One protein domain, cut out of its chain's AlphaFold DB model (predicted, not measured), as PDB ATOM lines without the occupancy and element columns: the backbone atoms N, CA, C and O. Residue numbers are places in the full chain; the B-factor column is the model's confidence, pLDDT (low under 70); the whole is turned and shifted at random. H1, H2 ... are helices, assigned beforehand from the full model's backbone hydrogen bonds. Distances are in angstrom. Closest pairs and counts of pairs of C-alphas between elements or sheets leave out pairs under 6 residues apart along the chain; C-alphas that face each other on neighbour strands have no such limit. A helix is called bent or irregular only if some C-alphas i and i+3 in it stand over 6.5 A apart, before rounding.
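What this domain is: This is residues 7 to 24, 66 to 178 and 190 to 199 of the 201 residues of an uncharacterized protein of Halobacteriales archaeon QS_9_68_17 (UniProt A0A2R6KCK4). Two long helices, H5 and H7, lie side by side and run opposite ways as the core of a rod; toward the end where H5 finishes and H7 starts, H1 packs on both of them and H8 packs on H7 and H1, with short H6 near that end. At the other end of H5, H2 packs alongside its first turns and makes a small head with H4 and H3, H3 at the far tip. The printed part has 141 residues with eight named helices, H1 to H8 in chain order, and no named strand; its class is all helix. It is loose, with a radius of gyration of the C-alphas of 19.5 A, and spans 63 by 30 by 23 A.

Where its parts are: Find C-alpha 111 at (56.550, 12.324, 20.698); from there H5, residues 111 to 139, runs 42.2 A to C-alpha 139 at (36.394, 39.684, -4.337). H7, residues 151 to 176, covers 37.4 A. H1, residues 7 to 22, begins at C-alpha 7 at (20.417, 30.011, -1.902) and covers 24.8 A; it is irregular, with C-alphas 7 and 10 lying 7.9 A apart. H2, residues 66 to 80, covers 21.4 A. The shorter helices are H3 at residues 83 to 90, H4 at 99 to 105, H6 at 141 to 145 and H8 at 190 to 198.

How they stand to each other: Start at H5, which touches H7 at a shallow tilt of 19 degrees, opposite ways; their closest C-alphas, Ala 116 and Ala 169, are 4.2 A apart. H1, H5 and H7 form an up-and-down bundle, each helix running against the one before it in the chain. H5 touches H1 with residues 127 to 137 alone, at a steep tilt of 40 degrees; the closest C-alphas, Val 14 and Ser 134, are 4.9 A apart. H8 touches H7, with the C-alphas of Ala 156 and Gly 193 closest at 4.1 A, and H1, with those of Phe 16 and Phe 192 at 6.1 A; H5 and H8 are apart. H6 is close to H5 but not clearly touching, Met 137 and Leu 144 having the closest C-alphas at 7.0 A. Toward the other end, look at Leu 69 and Tyr 117, the closest C-alphas of H2 and H5 at 5.2 A: these helices touch at a shallow tilt of 11 degrees, opposite ways. H2 touches H4 at a steep tilt of 53 degrees, Val 73 and Ala 105 having the closest C-alphas at 5.3 A. H3 is close to H2 but not clearly touching, at 7.8 A between the C-alphas of Leu 86 and Glu 78. Every O i to N i+4 pair is within hydrogen-bond range in H3, H4, H6, H7 and H8; the counts are 11 of 12 in H1, 10 of 11 in H2 and 22 of 25 in H5.

The domain as a whole: The two C-alphas farthest apart, Glu 7 and Ala 84, are 64.3 A apart. Residues 25 to 65 are not printed, and C-alphas 24 and 66 stand 16.5 A apart across that cut; residues 179 to 189 are not printed either, with 25.7 A from C-alpha 178 to C-alpha 190. Of the links that are printed whole, H3 to H4 is short and the others are tight. The mean pLDDT of the printed part is 95.3, and no printed residue is under 70.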
ATOM      1  N   GLU A   7      20.311  28.562  -1.678       92.00
ATOM      2  CA  GLU A   7      20.417  30.011  -1.902       92.00
ATOM      3  C   GLU A   7      21.385  30.739  -0.953       92.00
ATOM      4  O   GLU A   7      21.766  31.861  -1.252       92.00
ATOM      5  N   TYR A   8      21.785  30.111   0.160       95.12
ATOM      6  CA  TYR A   8      22.720  30.671   1.147       95.12
ATOM      7  C   TYR A   8      24.021  29.865   1.266       95.12
ATOM      8  O   TYR A   8      24.731  29.954   2.271       95.12
ATOM      9  N   ALA A   9      24.305  28.988   0.301       94.81
ATOM     10  CA  ALA A   9      25.428  28.058   0.386       94.81
ATOM     11  C   ALA A   9      26.785  28.775   0.419       94.81
ATOM     12  O   ALA A   9      27.688  28.365   1.151       94.81
ATOM     13  N   GLU A  10      26.920  29.845  -0.362       94.44
ATOM     14  CA  GLU A  10      28.155  30.621  -0.469       94.44
ATOM     15  C   GLU A  10      28.396  31.453   0.785       94.44
ATOM     16  O   GLU A  10      29.479  31.403   1.368       94.44
ATOM     17  N   GLU A  11      27.365  32.139   1.274       96.12
ATOM     18  CA  GLU A  11      27.421  32.913   2.509       96.12
ATOM     19  C   GLU A  11      27.703  32.008   3.709       96.12
ATOM     20  O   GLU A  11      28.503  32.360   4.581       96.12
ATOM     21  N   ALA A  12      27.098  30.815   3.746       97.06
ATOM     22  CA  ALA A  12      27.385  29.819   4.769       97.06
ATOM     23  C   ALA A  12      28.836  29.330   4.693       97.06
ATOM     24  O   ALA A  12      29.488  29.221   5.729       97.06
ATOM     25  N   ALA A  13      29.368  29.075   3.495       97.50
ATOM     26  CA  ALA A  13      30.755  28.659   3.313       97.50
ATOM     27  C   ALA A  13      31.743  29.720   3.824       97.50
ATOM     28  O   ALA A  13      32.667  29.389   4.571       97.50
ATOM     29  N   VAL A  14      31.509  30.997   3.502       97.88
ATOM     30  CA  VAL A  14      32.312  32.120   4.008       97.88
ATOM     31  C   VAL A  14      32.209  32.217   5.530       97.88
ATOM     32  O   VAL A  14      33.231  32.259   6.219       97.88
ATOM     33  N   LEU A  15      30.992  32.196   6.084       98.00
ATOM     34  CA  LEU A  15      30.776  32.261   7.529       98.00
ATOM     35  C   LEU A  15      31.477  31.106   8.255       98.00
ATOM     36  O   LEU A  15      32.161  31.326   9.253       98.00
ATOM     37  N   PHE A  16      31.334  29.879   7.758       98.50
ATOM     38  CA  PHE A  16      31.955  28.699   8.350       98.50
ATOM     39  C   PHE A  16      33.482  28.754   8.288       98.50
ATOM     40  O   PHE A  16      34.123  28.340   9.257       98.50
ATOM     41  N   ALA A  17      34.072  29.306   7.225       98.44
ATOM     42  CA  ALA A  17      35.514  29.535   7.150       98.44
ATOM     43  C   ALA A  17      35.993  30.466   8.276       98.44
ATOM     44  O   ALA A  17      36.897  30.111   9.037       98.44
ATOM     45  N   TRP A  18      35.335  31.617   8.451       98.44
ATOM     46  CA  TRP A  18      35.685  32.589   9.491       98.44
ATOM     47  C   TRP A  18      35.440  32.071  10.908       98.44
ATOM     48  O   TRP A  18      36.307  32.214  11.770       98.44
ATOM     49  N   LEU A  19      34.302  31.417  11.159       98.38
ATOM     50  CA  LEU A  19      34.038  30.779  12.451       98.38
ATOM     51  C   LEU A  19      35.095  29.717  12.764       98.38
ATOM     52  O   LEU A  19      35.569  29.641  13.897       98.38
ATOM     53  N   SER A  20      35.515  28.939  11.765       98.31
ATOM     54  CA  SER A  20      36.548  27.920  11.956       98.31
ATOM     55  C   SER A  20      37.914  28.517  12.278       98.31
ATOM     56  O   SER A  20      38.632  27.960  13.105       98.31
ATOM     57  N   ALA A  21      38.247  29.654  11.666       97.81
ATOM     58  CA  ALA A  21      39.509  30.363  11.849       97.81
ATOM     59  C   ALA A  21      39.608  31.133  13.180       97.81
ATOM     60  O   ALA A  21      40.709  31.315  13.699       97.81
ATOM     61  N   LEU A  22      38.479  31.595  13.729       97.38
ATOM     62  CA  LEU A  22      38.459  32.515  14.873       97.38
ATOM     63  C   LEU A  22      38.004  31.883  16.189       97.38
ATOM     64  O   LEU A  22      38.363  32.387  17.253       97.38
ATOM     65  N   LEU A  23      37.212  30.810  16.156       97.38
ATOM     66  CA  LEU A  23      36.750  30.165  17.384       97.38
ATOM     67  C   LEU A  23      37.849  29.301  18.017       97.38
ATOM     68  O   LEU A  23      38.666  28.711  17.308       97.38
ATOM     69  N   PRO A  24      37.859  29.166  19.357       97.38
ATOM     70  CA  PRO A  24      38.732  28.206  20.009       97.38
ATOM     71  C   PRO A  24      38.351  26.791  19.566       97.38
ATOM     72  O   PRO A  24      37.188  26.390  19.629       97.38
ATOM     73  N   VAL A  66      53.345  27.438  16.624       96.19
ATOM     74  CA  VAL A  66      54.749  27.155  16.303       96.19
ATOM     75  C   VAL A  66      55.611  27.241  17.561       96.19
ATOM     76  O   VAL A  66      56.344  26.299  17.828       96.19
ATOM     77  N   ASP A  67      55.443  28.275  18.389       96.06
ATOM     78  CA  ASP A  67      56.154  28.378  19.676       96.06
ATOM     79  C   ASP A  67      55.799  27.205  20.608       96.06
ATOM     80  O   ASP A  67      56.632  26.697  21.359       96.06
ATOM     81  N   ALA A  68      54.537  26.756  20.577       94.75
ATOM     82  CA  ALA A  68      54.092  25.588  21.332       94.75
ATOM     83  C   ALA A  68      54.751  24.294  20.822       94.75
ATOM     84  O   ALA A  68      55.143  23.450  21.633       94.75
ATOM     85  N   LEU A  69      54.878  24.138  19.498       96.50
ATOM     86  CA  LEU A  69      55.579  23.021  18.867       96.50
ATOM     87  C   LEU A  69      57.069  23.029  19.213       96.50
ATOM     88  O   LEU A  69      57.582  22.002  19.646       96.50
ATOM     89  N   GLU A  70      57.735  24.171  19.064       95.94
ATOM     90  CA  GLU A  70      59.146  24.355  19.403       95.94
ATOM     91  C   GLU A  70      59.407  23.976  20.859       95.94
ATOM     92  O   GLU A  70      60.229  23.109  21.129       95.94
ATOM     93  N   ARG A  71      58.595  24.478  21.793       93.44
ATOM     94  CA  ARG A  71      58.705  24.100  23.205       93.44
ATOM     95  C   ARG A  71      58.513  22.600  23.441       93.44
ATOM     96  O   ARG A  71      59.217  22.013  24.256       93.44
ATOM     97  N   ALA A  72      57.556  21.961  22.767       94.50
ATOM     98  CA  ALA A  72      57.358  20.516  22.905       94.50
ATOM     99  C   ALA A  72      58.553  19.710  22.366       94.50
ATOM    100  O   ALA A  72      58.869  18.654  22.921       94.50
ATOM    101  N   VAL A  73      59.208  20.211  21.313       96.50
ATOM    102  CA  VAL A  73      60.448  19.657  20.758       96.50
ATOM    103  C   VAL A  73      61.587  19.811  21.766       96.50
ATOM    104  O   VAL A  73      62.139  18.787  22.169       96.50
ATOM    105  N   SER A  74      61.864  21.025  22.256       94.56
ATOM    106  CA  SER A  74      62.930  21.282  23.239       94.56
ATOM    107  C   SER A  74      62.765  20.413  24.488       94.56
ATOM    108  O   SER A  74      63.660  19.647  24.835       94.56
ATOM    109  N   LEU A  75      61.564  20.383  25.078       91.94
ATOM    110  CA  LEU A  75      61.275  19.567  26.266       91.94
ATOM    111  C   LEU A  75      61.336  18.057  26.014       91.94
ATOM    112  O   LEU A  75      61.499  17.276  26.952       91.94
ATOM    113  N   GLY A  76      61.117  17.615  24.776       93.69
ATOM    114  CA  GLY A  76      61.312  16.216  24.407       93.69
ATOM    115  C   GLY A  76      62.790  15.849  24.411       93.69
ATOM    116  O   GLY A  76      63.170  14.840  25.002       93.69
ATOM    117  N   LEU A  77      63.615  16.697  23.796       96.00
ATOM    118  CA  LEU A  77      65.057  16.498  23.673       96.00
ATOM    119  C   LEU A  77      65.774  16.616  25.024       96.00
ATOM    120  O   LEU A  77      66.577  15.749  25.348       96.00
ATOM    121  N   GLU A  78      65.437  17.611  25.844       93.50
ATOM    122  CA  GLU A  78      66.021  17.828  27.181       93.50
ATOM    123  C   GLU A  78      65.735  16.698  28.175       93.50
ATOM    124  O   GLU A  78      66.476  16.502  29.139       93.50
ATOM    125  N   ARG A  79      64.653  15.941  27.968       92.31
ATOM    126  CA  ARG A  79      64.345  14.762  28.789       92.31
ATOM    127  C   ARG A  79      65.141  13.530  28.390       92.31
ATOM    128  O   ARG A  79      65.353  12.664  29.235       92.31
ATOM    129  N   GLU A  80      65.511  13.433  27.120       95.31
ATOM    130  CA  GLU A  80      66.185  12.261  26.561       95.31
ATOM    131  C   GLU A  80      67.709  12.410  26.603       95.31
ATOM    132  O   GLU A  80      68.421  11.451  26.896       95.31
ATOM    133  N   TYR A  81      68.212  13.615  26.335       94.69
ATOM    134  CA  TYR A  81      69.632  13.899  26.183       94.69
ATOM    135  C   TYR A  81      70.146  14.807  27.295       94.69
ATOM    136  O   TYR A  81      69.476  15.739  27.739       94.69
ATOM    137  N   SER A  82      71.385  14.571  27.721       95.75
ATOM    138  CA  SER A  82      72.069  15.481  28.637       95.75
ATOM    139  C   SER A  82      72.436  16.801  27.949       95.75
ATOM    140  O   SER A  82      72.646  16.858  26.738       95.75
ATOM    141  N   ALA A  83      72.612  17.869  28.734       95.25
ATOM    142  CA  ALA A  83      73.014  19.178  28.211       95.25
ATOM    143  C   ALA A  83      74.319  19.128  27.389       95.25
ATOM    144  O   ALA A  83      74.438  19.812  26.379       95.25
ATOM    145  N   ALA A  84      75.284  18.288  27.785       96.75
ATOM    146  CA  ALA A  84      76.537  18.120  27.047       96.75
ATOM    147  C   ALA A  84      76.328  17.449  25.678       96.75
ATOM    148  O   ALA A  84      77.016  17.786  24.716       96.75
ATOM    149  N   GLU A  85      75.382  16.512  25.580       96.00
ATOM    150  CA  GLU A  85      75.032  15.857  24.317       96.00
ATOM    151  C   GLU A  85      74.267  16.800  23.387       96.00
ATOM    152  O   GLU A  85      74.575  16.839  22.197       96.00
ATOM    153  N   LEU A  86      73.330  17.593  23.921       96.25
ATOM    154  CA  LEU A  86      72.613  18.619  23.157       96.25
ATOM    155  C   LEU A  86      73.576  19.669  22.597       96.25
ATOM    156  O   LEU A  86      73.576  19.918  21.392       96.25
ATOM    157  N   GLU A  87      74.464  20.198  23.440       96.12
ATOM    158  CA  GLU A  87      75.490  21.157  23.026       96.12
ATOM    159  C   GLU A  87      76.418  20.555  21.958       96.12
ATOM    160  O   GLU A  87      76.732  21.198  20.960       96.12
ATOM    161  N   SER A  88      76.815  19.287  22.114       96.81
ATOM    162  CA  SER A  88      77.653  18.600  21.126       96.81
ATOM    163  C   SER A  88      76.939  18.328  19.799       96.81
ATOM    164  O   SER A  88      77.619  18.263  18.775       96.81
ATOM    165  N   ARG A  89      75.622  18.085  19.802       95.38
ATOM    166  CA  ARG A  89      74.854  17.716  18.600       95.38
ATOM    167  C   ARG A  89      74.348  18.945  17.850       95.38
ATOM    168  O   ARG A  89      74.496  19.009  16.634       95.38
ATOM    169  N   TYR A  90      73.784  19.912  18.569       95.06
ATOM    170  CA  TYR A  90      73.089  21.062  17.986       95.06
ATOM    171  C   TYR A  90      73.803  22.399  18.219       95.06
ATOM    172  O   TYR A  90      73.380  23.414  17.668       95.06
ATOM    173  N   GLY A  91      74.876  22.431  19.017       94.25
ATOM    174  CA  GLY A  91      75.581  23.673  19.359       94.25
ATOM    175  C   GLY A  91      74.796  24.602  20.290       94.25
ATOM    176  O   GLY A  91      75.122  25.783  20.376       94.25
ATOM    177  N   SER A  92      73.733  24.093  20.915       91.50
ATOM    178  CA  SER A  92      72.905  24.790  21.896       91.50
ATOM    179  C   SER A  92      72.210  23.765  22.788       91.50
ATOM    180  O   SER A  92      71.845  22.676  22.335       91.50
ATOM    181  N   THR A  93      71.974  24.140  24.042       90.56
ATOM    182  CA  THR A  93      71.090  23.407  24.963       90.56
ATOM    183  C   THR A  93      69.613  23.727  24.734       90.56
ATOM    184  O   THR A  93      68.773  22.870  24.971       90.56
ATOM    185  N   ASP A  94      69.311  24.912  24.198       88.06
ATOM    186  CA  ASP A  94      67.976  25.318  23.757       88.06
ATOM    187  C   ASP A  94      67.860  25.057  22.250       88.06
ATOM    188  O   ASP A  94      68.260  25.874  21.409       88.06
ATOM    189  N   ALA A  95      67.460  23.835  21.907       91.69
ATOM    190  CA  ALA A  95      67.403  23.367  20.531       91.69
ATOM    191  C   ALA A  95      66.125  23.873  19.845       91.69
ATOM    192  O   ALA A  95      65.036  23.358  20.087       91.69
ATOM    193  N   GLY A  96      66.268  24.860  18.957       90.44
ATOM    194  CA  GLY A  96      65.136  25.434  18.226       90.44
ATOM    195  C   GLY A  96      64.489  24.486  17.207       90.44
ATOM    196  O   GLY A  96      64.974  23.384  16.923       90.44
ATOM    197  N   LEU A  97      63.382  24.932  16.608       94.88
ATOM    198  CA  LEU A  97      62.624  24.128  15.643       94.88
ATOM    199  C   LEU A  97      63.342  24.008  14.285       94.88
ATOM    200  O   LEU A  97      63.330  24.917  13.455       94.88
ATOM    201  N   THR A  98      63.905  22.832  14.016       96.06
ATOM    202  CA  THR A  98      64.522  22.449  12.739       96.06
ATOM    203  C   THR A  98      64.005  21.079  12.299       96.06
ATOM    204  O   THR A  98      63.348  20.374  13.063       96.06
ATOM    205  N   VAL A  99      64.300  20.667  11.061       95.88
ATOM    206  CA  VAL A  99      63.927  19.323  10.577       95.88
ATOM    207  C   VAL A  99      64.592  18.228  11.415       95.88
ATOM    208  O   VAL A  99      63.953  17.222  11.718       95.88
ATOM    209  N   GLU A 100      65.851  18.424  11.808       96.25
ATOM    210  CA  GLU A 100      66.613  17.460  12.603       96.25
ATOM    211  C   GLU A 100      66.056  17.352  14.025       96.25
ATOM    212  O   GLU A 100      65.674  16.263  14.450       96.25
ATOM    213  N   THR A 101      65.901  18.484  14.717       96.75
ATOM    214  CA  THR A 101      65.368  18.512  16.089       96.75
ATOM    215  C   THR A 101      63.932  18.001  16.150       96.75
ATOM    216  O   THR A 101      63.590  17.255  17.063       96.75
ATOM    217  N   LEU A 102      63.102  18.312  15.146       96.75
ATOM    218  CA  LEU A 102      61.759  17.749  15.037       96.75
ATOM    219  C   LEU A 102      61.808  16.228  14.864       96.75
ATOM    220  O   LEU A 102      61.105  15.515  15.575       96.75
ATOM    221  N   THR A 103      62.629  15.722  13.942       97.06
ATOM    222  CA  THR A 103      62.738  14.278  13.677       97.06
ATOM    223  C   THR A 103      63.198  13.518  14.921       97.06
ATOM    224  O   THR A 103      62.606  12.495  15.262       97.06
ATOM    225  N   ASP A 104      64.187  14.051  15.637       96.75
ATOM    226  CA  ASP A 104      64.697  13.445  16.865       96.75
ATOM    227  C   ASP A 104      63.669  13.517  18.000       96.75
ATOM    228  O   ASP A 104      63.416  12.513  18.666       96.75
ATOM    229  N   ALA A 105      62.995  14.656  18.186       96.56
ATOM    230  CA  ALA A 105      61.958  14.801  19.207       96.56
ATOM    231  C   ALA A 105      60.773  13.848  18.977       96.56
ATOM    232  O   ALA A 105      60.206  13.318  19.937       96.56
ATOM    233  N   LEU A 106      60.429  13.568  17.717       95.69
ATOM    234  CA  LEU A 106      59.410  12.583  17.348       95.69
ATOM    235  C   LEU A 106      59.801  11.136  17.698       95.69
ATOM    236  O   LEU A 106      58.915  10.283  17.759       95.69
ATOM    237  N   ALA A 107      61.081  10.859  17.961       95.06
ATOM    238  CA  ALA A 107      61.561   9.563  18.438       95.06
ATOM    239  C   ALA A 107      61.615   9.455  19.977       95.06
ATOM    240  O   ALA A 107      61.797   8.357  20.502       95.06
ATOM    241  N   THR A 108      61.429  10.559  20.708       94.00
ATOM    242  CA  THR A 108      61.468  10.578  22.183       94.00
ATOM    243  C   THR A 108      60.166  10.077  22.816       94.00
ATOM    244  O   THR A 108      59.109   9.980  22.175       94.00
ATOM    245  N   ALA A 109      60.197   9.857  24.133       87.75
ATOM    246  CA  ALA A 109      58.995   9.585  24.922       87.75
ATOM    247  C   ALA A 109      57.950  10.726  24.878       87.75
ATOM    248  O   ALA A 109      56.775  10.480  25.144       87.75
ATOM    249  N   ASN A 110      58.338  11.956  24.504       88.44
ATOM    250  CA  ASN A 110      57.432  13.108  24.389       88.44
ATOM    251  C   ASN A 110      56.749  13.227  23.008       88.44
ATOM    252  O   ASN A 110      55.971  14.154  22.762       88.44
ATOM    253  N   SER A 111      57.011  12.289  22.093       93.44
ATOM    254  CA  SER A 111      56.550  12.324  20.698       93.44
ATOM    255  C   SER A 111      55.040  12.520  20.528       93.44
ATOM    256  O   SER A 111      54.612  13.170  19.578       93.44
ATOM    257  N   GLY A 112      54.213  12.030  21.457       93.81
ATOM    258  CA  GLY A 112      52.762  12.225  21.413       93.81
ATOM    259  C   GLY A 112      52.335  13.698  21.470       93.81
ATOM    260  O   GLY A 112      51.418  14.104  20.755       93.81
ATOM    261  N   GLN A 113      53.021  14.510  22.279       93.19
ATOM    262  CA  GLN A 113      52.783  15.952  22.375       93.19
ATOM    263  C   GLN A 113      53.271  16.675  21.112       93.19
ATOM    264  O   GLN A 113      52.552  17.517  20.572       93.19
ATOM    265  N   VAL A 114      54.449  16.299  20.605       96.56
ATOM    266  CA  VAL A 114      55.024  16.862  19.374       96.56
ATOM    267  C   VAL A 114      54.106  16.589  18.180       96.56
ATOM    268  O   VAL A 114      53.702  17.523  17.490       96.56
ATOM    269  N   TRP A 115      53.669  15.340  17.984       97.06
ATOM    270  CA  TRP A 115      52.726  14.977  16.920       97.06
ATOM    271  C   TRP A 115      51.409  15.751  17.003       97.06
ATOM    272  O   TRP A 115      50.848  16.117  15.969       97.06
ATOM    273  N   ALA A 116      50.914  16.029  18.212       96.38
ATOM    274  CA  ALA A 116      49.696  16.811  18.380       96.38
ATOM    275  C   ALA A 116      49.856  18.245  17.858       96.38
ATOM    276  O   ALA A 116      48.975  18.755  17.162       96.38
ATOM    277  N   TYR A 117      50.980  18.886  18.177       96.56
ATOM    278  CA  TYR A 117      51.275  20.248  17.740       96.56
ATOM    279  C   TYR A 117      51.662  20.327  16.264       96.56
ATOM    280  O   TYR A 117      51.283  21.295  15.607       96.56
ATOM    281  N   VAL A 118      52.277  19.282  15.699       97.56
ATOM    282  CA  VAL A 118      52.450  19.148  14.243       97.56
ATOM    283  C   VAL A 118      51.090  19.067  13.551       97.56
ATOM    284  O   VAL A 118      50.823  19.856  12.650       97.56
ATOM    285  N   ALA A 119      50.203  18.164  13.984       97.94
ATOM    286  CA  ALA A 119      48.885  17.995  13.371       97.94
ATOM    287  C   ALA A 119      48.056  19.287  13.425       97.94
ATOM    288  O   ALA A 119      47.447  19.678  12.429       97.94
ATOM    289  N   TRP A 120      48.081  19.984  14.562       97.31
ATOM    290  CA  TRP A 120      47.445  21.290  14.702       97.31
ATOM    291  C   TRP A 120      48.079  22.334  13.770       97.31
ATOM    292  O   TRP A 120      47.353  22.967  13.006       97.31
ATOM    293  N   THR A 121      49.410  22.460  13.753       96.94
ATOM    294  CA  THR A 121      50.126  23.424  12.897       96.94
ATOM    295  C   THR A 121      49.857  23.185  11.412       96.94
ATOM    296  O   THR A 121      49.589  24.125  10.670       96.94
ATOM    297  N   VAL A 122      49.835  21.928  10.965       97.62
ATOM    298  CA  VAL A 122      49.462  21.577   9.586       97.62
ATOM    299  C   VAL A 122      47.986  21.893   9.321       97.62
ATOM    300  O   VAL A 122      47.643  22.401   8.255       97.62
ATOM    301  N   GLY A 123      47.105  21.666  10.299       98.06
ATOM    302  CA  GLY A 123      45.689  22.026  10.213       98.06
ATOM    303  C   GLY A 123      45.449  23.519   9.985       98.06
ATOM    304  O   GLY A 123      44.474  23.888   9.330       98.06
ATOM    305  N   ILE A 124      46.344  24.384  10.465       98.12
ATOM    306  CA  ILE A 124      46.287  25.827  10.202       98.12
ATOM    307  C   ILE A 124      46.397  26.115   8.708       98.12
ATOM    308  O   ILE A 124      45.675  26.978   8.221       98.12
ATOM    309  N   ALA A 125      47.228  25.384   7.960       97.94
ATOM    310  CA  ALA A 125      47.367  25.604   6.522       97.94
ATOM    311  C   ALA A 125      46.030  25.407   5.789       97.94
ATOM    312  O   ALA A 125      45.654  26.241   4.969       97.94
ATOM    313  N   ALA A 126      45.265  24.367   6.141       98.12
ATOM    314  CA  ALA A 126      43.929  24.149   5.583       98.12
ATOM    315  C   ALA A 126      42.971  25.309   5.907       98.12
ATOM    316  O   ALA A 126      42.236  25.759   5.031       98.12
ATOM    317  N   LEU A 127      43.018  25.840   7.136       98.38
ATOM    318  CA  LEU A 127      42.203  26.991   7.535       98.38
ATOM    319  C   LEU A 127      42.641  28.295   6.861       98.38
ATOM    320  O   LEU A 127      41.789  29.090   6.487       98.38
ATOM    321  N   VAL A 128      43.942  28.517   6.655       98.56
ATOM    322  CA  VAL A 128      44.446  29.676   5.902       98.56
ATOM    323  C   VAL A 128      43.953  29.619   4.463       98.56
ATOM    324  O   VAL A 128      43.432  30.611   3.964       98.56
ATOM    325  N   VAL A 129      44.049  28.456   3.813       98.56
ATOM    326  CA  VAL A 129      43.525  28.274   2.452       98.56
ATOM    327  C   VAL A 129      42.006  28.465   2.424       98.56
ATOM    328  O   VAL A 129      41.505  29.106   1.506       98.56
ATOM    329  N   ALA A 130      41.274  27.997   3.441       98.50
ATOM    330  CA  ALA A 130      39.837  28.241   3.570       98.50
ATOM    331  C   ALA A 130      39.512  29.737   3.715       98.50
ATOM    332  O   ALA A 130      38.622  30.242   3.040       98.50
ATOM    333  N   VAL A 131      40.257  30.482   4.537       98.44
ATOM    334  CA  VAL A 131      40.071  31.934   4.678       98.44
ATOM    335  C   VAL A 131      40.395  32.651   3.367       98.44
ATOM    336  O   VAL A 131      39.614  33.496   2.938       98.44
ATOM    337  N   VAL A 132      41.482  32.289   2.682       98.44
ATOM    338  CA  VAL A 132      41.812  32.847   1.361       98.44
ATOM    339  C   VAL A 132      40.700  32.555   0.355       98.44
ATOM    340  O   VAL A 132      40.250  33.473  -0.321       98.44
ATOM    341  N   LEU A 133      40.197  31.319   0.301       98.12
ATOM    342  CA  LEU A 133      39.061  30.966  -0.547       98.12
ATOM    343  C   LEU A 133      37.822  31.797  -0.194       98.12
ATOM    344  O   LEU A 133      37.156  32.285  -1.096       98.12
ATOM    345  N   SER A 134      37.550  32.032   1.093       98.06
ATOM    346  CA  SER A 134      36.423  32.868   1.527       98.06
ATOM    347  C   SER A 134      36.545  34.321   1.058       98.06
ATOM    348  O   SER A 134      35.543  34.948   0.727       98.06
ATOM    349  N   LEU A 135      37.771  34.852   0.990       97.94
ATOM    350  CA  LEU A 135      38.037  36.188   0.459       97.94
ATOM    351  C   LEU A 135      37.867  36.208  -1.062       97.94
ATOM    352  O   LEU A 135      37.243  37.124  -1.584       97.94
ATOM    353  N   LEU A 136      38.356  35.183  -1.767       97.06
ATOM    354  CA  LEU A 136      38.167  35.049  -3.214       97.06
ATOM    355  C   LEU A 136      36.686  34.916  -3.587       97.06
ATOM    356  O   LEU A 136      36.262  35.510  -4.568       97.06
ATOM    357  N   MET A 137      35.883  34.217  -2.780       94.44
ATOM    358  CA  MET A 137      34.425  34.150  -2.956       94.44
ATOM    359  C   MET A 137      33.750  35.526  -2.873       94.44
ATOM    360  O   MET A 137      32.676  35.707  -3.433       94.44
ATOM    361  N   TYR A 138      34.370  36.497  -2.199       93.38
ATOM    362  CA  TYR A 138      33.849  37.858  -2.089       93.38
ATOM    363  C   TYR A 138      34.409  38.806  -3.160       93.38
ATOM    364  O   TYR A 138      33.668  39.614  -3.714       93.38
ATOM    365  N   PHE A 139      35.715  38.742  -3.437       96.06
ATOM    366  CA  PHE A 139      36.394  39.684  -4.337       96.06
ATOM    367  C   PHE A 139      36.455  39.217  -5.796       96.06
ATOM    368  O   PHE A 139      36.455  40.045  -6.701       96.06
ATOM    369  N   GLU A 140      36.444  37.907  -6.029       93.56
ATOM    370  CA  GLU A 140      36.681  37.270  -7.328       93.56
ATOM    371  C   GLU A 140      35.559  36.274  -7.690       93.56
ATOM    372  O   GLU A 140      35.807  35.214  -8.268       93.56
ATOM    373  N   ALA A 141      34.306  36.623  -7.377       88.19
ATOM    374  CA  ALA A 141      33.138  35.779  -7.645       88.19
ATOM    375  C   ALA A 141      33.059  35.326  -9.118       88.19
ATOM    376  O   ALA A 141      33.005  34.128  -9.387       88.19
ATOM    377  N   ASP A 142      33.205  36.255 -10.073       91.00
ATOM    378  CA  ASP A 142      33.158  35.947 -11.513       91.00
ATOM    379  C   ASP A 142      34.231  34.928 -11.948       91.00
ATOM    380  O   ASP A 142      34.019  34.109 -12.845       91.00
ATOM    381  N   ALA A 143      35.414  34.977 -11.324       87.88
ATOM    382  CA  ALA A 143      36.509  34.065 -11.638       87.88
ATOM    383  C   ALA A 143      36.266  32.662 -11.067       87.88
ATOM    384  O   ALA A 143      36.649  31.671 -11.692       87.88
ATOM    385  N   LEU A 144      35.634  32.573  -9.894       90.19
ATOM    386  CA  LEU A 144      35.258  31.305  -9.271       90.19
ATOM    387  C   LEU A 144      34.073  30.644  -9.979       90.19
ATOM    388  O   LEU A 144      34.083  29.424 -10.124       90.19
ATOM    389  N   ASP A 145      33.124  31.420 -10.501       88.00
ATOM    390  CA  ASP A 145      32.012  30.900 -11.309       88.00
ATOM    391  C   ASP A 145      32.486  30.278 -12.630       88.00
ATOM    392  O   ASP A 145      31.909  29.311 -13.128       88.00
ATOM    393  N   ALA A 146      33.574  30.805 -13.200       91.06
ATOM    394  CA  ALA A 146      34.214  30.245 -14.387       91.06
ATOM    395  C   ALA A 146      35.158  29.066 -14.077       91.06
ATOM    396  O   ALA A 146      35.650  28.408 -15.002       91.06
ATOM    397  N   ALA A 147      35.456  28.807 -12.800       91.38
ATOM    398  CA  ALA A 147      36.381  27.757 -12.405       91.38
ATOM    399  C   ALA A 147      35.748  26.360 -12.576       91.38
ATOM    400  O   ALA A 147      34.550  26.173 -12.384       91.38
ATOM    401  N   PRO A 148      36.549  25.322 -12.879       92.06
ATOM    402  CA  PRO A 148      36.038  23.957 -13.036       92.06
ATOM    403  C   PRO A 148      35.647  23.283 -11.707       92.06
ATOM    404  O   PRO A 148      35.192  22.139 -11.716       92.06
ATOM    405  N   VAL A 149      35.879  23.940 -10.566       92.69
ATOM    406  CA  VAL A 149      35.650  23.397  -9.224       92.69
ATOM    407  C   VAL A 149      34.674  24.300  -8.484       92.69
ATOM    408  O   VAL A 149      34.918  25.494  -8.358       92.69
ATOM    409  N   ASP A 150      33.614  23.706  -7.938       94.62
ATOM    410  CA  ASP A 150      32.663  24.407  -7.077       94.62
ATOM    411  C   ASP A 150      33.360  24.886  -5.785       94.62
ATOM    412  O   ASP A 150      33.897  24.083  -5.009       94.62
ATOM    413  N   ALA A 151      33.353  26.203  -5.559       95.75
ATOM    414  CA  ALA A 151      34.012  26.839  -4.420       95.75
ATOM    415  C   ALA A 151      33.446  26.374  -3.065       95.75
ATOM    416  O   ALA A 151      34.203  26.213  -2.106       95.75
ATOM    417  N   VAL A 152      32.143  26.086  -2.983       96.19
ATOM    418  CA  VAL A 152      31.490  25.576  -1.770       96.19
ATOM    419  C   VAL A 152      31.963  24.154  -1.469       96.19
ATOM    420  O   VAL A 152      32.301  23.846  -0.323       96.19
ATOM    421  N   ARG A 153      32.077  23.288  -2.486       96.38
ATOM    422  CA  ARG A 153      32.624  21.927  -2.318       96.38
ATOM    423  C   ARG A 153      34.108  21.947  -1.955       96.38
ATOM    424  O   ARG A 153      34.541  21.140  -1.131       96.38
ATOM    425  N   LEU A 154      34.881  22.872  -2.525       97.38
ATOM    426  CA  LEU A 154      36.282  23.070  -2.155       97.38
ATOM    427  C   LEU A 154      36.413  23.543  -0.701       97.38
ATOM    428  O   LEU A 154      37.210  22.982   0.050       97.38
ATOM    429  N   MET A 155      35.588  24.505  -0.275       98.31
ATOM    430  CA  MET A 155      35.517  24.943   1.122       98.31
ATOM    431  C   MET A 155      35.179  23.775   2.048       98.31
ATOM    432  O   MET A 155      35.847  23.566   3.061       98.31
ATOM    433  N   ALA A 156      34.182  22.967   1.682       98.12
ATOM    434  CA  ALA A 156      33.791  21.788   2.441       98.12
ATOM    435  C   ALA A 156      34.966  20.816   2.633       98.12
ATOM    436  O   ALA A 156      35.224  20.362   3.749       98.12
ATOM    437  N   ALA A 157      35.719  20.544   1.563       98.44
ATOM    438  CA  ALA A 157      36.896  19.685   1.614       98.44
ATOM    439  C   ALA A 157      37.993  20.251   2.531       98.44
ATOM    440  O   ALA A 157      38.566  19.505   3.326       98.44
ATOM    441  N   LEU A 158      38.253  21.561   2.475       98.62
ATOM    442  CA  LEU A 158      39.231  22.232   3.340       98.62
ATOM    443  C   LEU A 158      38.833  22.157   4.820       98.62
ATOM    444  O   LEU A 158      39.663  21.819   5.667       98.62
ATOM    445  N   LEU A 159      37.559  22.408   5.137       98.69
ATOM    446  CA  LEU A 159      37.049  22.319   6.508       98.69
ATOM    447  C   LEU A 159      37.073  20.879   7.036       98.69
ATOM    448  O   LEU A 159      37.426  20.666   8.194       98.69
ATOM    449  N   LEU A 160      36.782  19.877   6.203       98.62
ATOM    450  CA  LEU A 160      36.901  18.467   6.592       98.62
ATOM    451  C   LEU A 160      38.360  18.032   6.771       98.62
ATOM    452  O   LEU A 160      38.661  17.284   7.702       98.62
ATOM    453  N   ALA A 161      39.279  18.526   5.941       98.69
ATOM    454  CA  ALA A 161      40.709  18.294   6.128       98.69
ATOM    455  C   ALA A 161      41.187  18.870   7.472       98.69
ATOM    456  O   ALA A 161      41.858  18.175   8.241       98.69
ATOM    457  N   ALA A 162      40.768  20.096   7.808       98.56
ATOM    458  CA  ALA A 162      40.995  20.667   9.130       98.56
ATOM    459  C   ALA A 162      40.336  19.810  10.229       98.56
ATOM    460  O   ALA A 162      40.990  19.474  11.212       98.56
ATOM    461  N   ALA A 163      39.088  19.361  10.061       98.44
ATOM    462  CA  ALA A 163      38.401  18.512  11.038       98.44
ATOM    463  C   ALA A 163      39.201  17.243  11.378       98.44
ATOM    464  O   ALA A 163      39.352  16.902  12.553       98.44
ATOM    465  N   VAL A 164      39.771  16.573  10.371       98.50
ATOM    466  CA  VAL A 164      40.603  15.373  10.551       98.50
ATOM    467  C   VAL A 164      41.901  15.697  11.294       98.50
ATOM    468  O   VAL A 164      42.225  15.025  12.274       98.50
ATOM    469  N   LEU A 165      42.622  16.742  10.884       98.44
ATOM    470  CA  LEU A 165      43.890  17.139  11.512       98.44
ATOM    471  C   LEU A 165      43.701  17.560  12.974       98.44
ATOM    472  O   LEU A 165      44.427  17.111  13.862       98.44
ATOM    473  N   TYR A 166      42.665  18.350  13.252       97.81
ATOM    474  CA  TYR A 166      42.331  18.777  14.608       97.81
ATOM    475  C   TYR A 166      41.753  17.629  15.456       97.81
ATOM    476  O   TYR A 166      41.920  17.625  16.680       97.81
ATOM    477  N   SER A 167      41.122  16.620  14.842       97.69
ATOM    478  CA  SER A 167      40.739  15.374  15.528       97.69
ATOM    479  C   SER A 167      41.963  14.556  15.927       97.69
ATOM    480  O   SER A 167      42.038  14.077  17.057       97.69
ATOM    481  N   ALA A 168      42.950  14.426  15.036       97.69
ATOM    482  CA  ALA A 168      44.208  13.756  15.350       97.69
ATOM    483  C   ALA A 168      44.933  14.468  16.502       97.69
ATOM    484  O   ALA A 168      45.289  13.826  17.493       97.69
ATOM    485  N   ALA A 169      45.046  15.800  16.432       96.69
ATOM    486  CA  ALA A 169      45.595  16.614  17.514       96.69
ATOM    487  C   ALA A 169      44.820  16.411  18.827       96.69
ATOM    488  O   ALA A 169      45.425  16.181  19.867       96.69
ATOM    489  N   THR A 170      43.484  16.414  18.780       95.25
ATOM    490  CA  THR A 170      42.612  16.142  19.937       95.25
ATOM    491  C   THR A 170      42.920  14.798  20.590       95.25
ATOM    492  O   THR A 170      43.128  14.739  21.799       95.25
ATOM    493  N   VAL A 171      42.965  13.717  19.807       95.25
ATOM    494  CA  VAL A 171      43.214  12.366  20.331       95.25
ATOM    495  C   VAL A 171      44.601  12.277  20.962       95.25
ATOM    496  O   VAL A 171      44.753  11.677  22.025       95.25
ATOM    497  N   LEU A 172      45.607  12.886  20.333       95.06
ATOM    498  CA  LEU A 172      46.970  12.903  20.848       95.06
ATOM    499  C   LEU A 172      47.083  13.734  22.129       95.06
ATOM    500  O   LEU A 172      47.666  13.260  23.100       95.06
ATOM    501  N   LEU A 173      46.480  14.923  22.191       91.75
ATOM    502  CA  LEU A 173      46.475  15.731  23.413       91.75
ATOM    503  C   LEU A 173      45.739  15.017  24.546       91.75
ATOM    504  O   LEU A 173      46.257  14.940  25.653       91.75
ATOM    505  N   TRP A 174      44.574  14.438  24.266       90.19
ATOM    506  CA  TRP A 174      43.782  13.728  25.266       90.19
ATOM    507  C   TRP A 174      44.513  12.516  25.862       90.19
ATOM    508  O   TRP A 174      44.357  12.223  27.043       90.19
ATOM    509  N   ARG A 175      45.341  11.823  25.070       90.69
ATOM    510  CA  ARG A 175      46.145  10.684  25.545       90.69
ATOM    511  C   ARG A 175      47.369  11.088  26.366       90.69
ATOM    512  O   ARG A 175      47.811  10.292  27.185       90.69
ATOM    513  N   ASN A 176      47.926  12.274  26.121       86.69
ATOM    514  CA  ASN A 176      49.229  12.678  26.664       86.69
ATOM    515  C   ASN A 176      49.147  13.781  27.730       86.69
ATOM    516  O   ASN A 176      50.128  14.017  28.428       86.69
ATOM    517  N   TYR A 177      47.997  14.443  27.886       79.75
ATOM    518  CA  TYR A 177      47.786  15.445  28.926       79.75
ATOM    519  C   TYR A 177      46.779  14.963  29.968       79.75
ATOM    520  O   TYR A 177      45.703  14.482  29.605       79.75
ATOM    521  N   PRO A 178      47.068  15.144  31.269       79.06
ATOM    522  CA  PRO A 178      46.041  14.998  32.287       79.06
ATOM    523  C   PRO A 178      44.945  16.061  32.083       79.06
ATOM    524  O   PRO A 178      45.167  17.087  31.446       79.06
ATOM    525  N   PHE A 190      33.467  19.259  11.206       98.31
ATOM    526  CA  PHE A 190      32.693  18.165  10.608       98.31
ATOM    527  C   PHE A 190      31.263  18.587  10.277       98.31
ATOM    528  O   PHE A 190      30.773  18.257   9.200       98.31
ATOM    529  N   VAL A 191      30.602  19.328  11.172       97.69
ATOM    530  CA  VAL A 191      29.250  19.844  10.918       97.69
ATOM    531  C   VAL A 191      29.264  20.828   9.752       97.69
ATOM    532  O   VAL A 191      28.456  20.685   8.841       97.69
ATOM    533  N   PHE A 192      30.188  21.787   9.734       98.00
ATOM    534  CA  PHE A 192      30.300  22.790   8.678       98.00
ATOM    535  C   PHE A 192      30.605  22.150   7.326       98.00
ATOM    536  O   PHE A 192      29.823  22.294   6.391       98.00
ATOM    537  N   GLY A 193      31.692  21.382   7.229       97.44
ATOM    538  CA  GLY A 193      32.077  20.717   5.988       97.44
ATOM    539  C   GLY A 193      31.037  19.698   5.519       97.44
ATOM    540  O   GLY A 193      30.693  19.667   4.342       97.44
ATOM    541  N   GLY A 194      30.463  18.915   6.438       97.25
ATOM    542  CA  GLY A 194      29.382  17.980   6.128       97.25
ATOM    543  C   GLY A 194      28.129  18.685   5.607       97.25
ATOM    544  O   GLY A 194      27.562  18.250   4.612       97.25
ATOM    545  N   THR A 195      27.747  19.810   6.219       96.56
ATOM    546  CA  THR A 195      26.611  20.622   5.764       96.56
ATOM    547  C   THR A 195      26.837  21.128   4.344       96.56
ATOM    548  O   THR A 195      25.969  20.946   3.496       96.56
ATOM    549  N   LEU A 196      28.012  21.692   4.051       96.56
ATOM    550  CA  LEU A 196      28.328  22.204   2.714       96.56
ATOM    551  C   LEU A 196      28.339  21.101   1.640       96.56
ATOM    552  O   LEU A 196      27.957  21.363   0.505       96.56
ATOM    553  N   LEU A 197      28.714  19.861   1.984       95.69
ATOM    554  CA  LEU A 197      28.636  18.725   1.051       95.69
ATOM    555  C   LEU A 197      27.204  18.276   0.742       95.69
ATOM    556  O   LEU A 197      26.986  17.665  -0.304       95.69
ATOM    557  N   THR A 198      26.259  18.526   1.650       94.00
ATOM    558  CA  THR A 198      24.851  18.132   1.482       94.00
ATOM    559  C   THR A 198      24.016  19.139   0.708       94.00
ATOM    560  O   THR A 198      22.891  18.817   0.345       94.00
ATOM    561  N   VAL A 199      24.532  20.344   0.459       91.31
ATOM    562  CA  VAL A 199      23.794  21.356  -0.293       91.31
ATOM    563  C   VAL A 199      23.728  20.972  -1.773       91.31
ATOM    564  O   VAL A 199      24.760  20.730  -2.403       91.31
TER     565      VAL A 199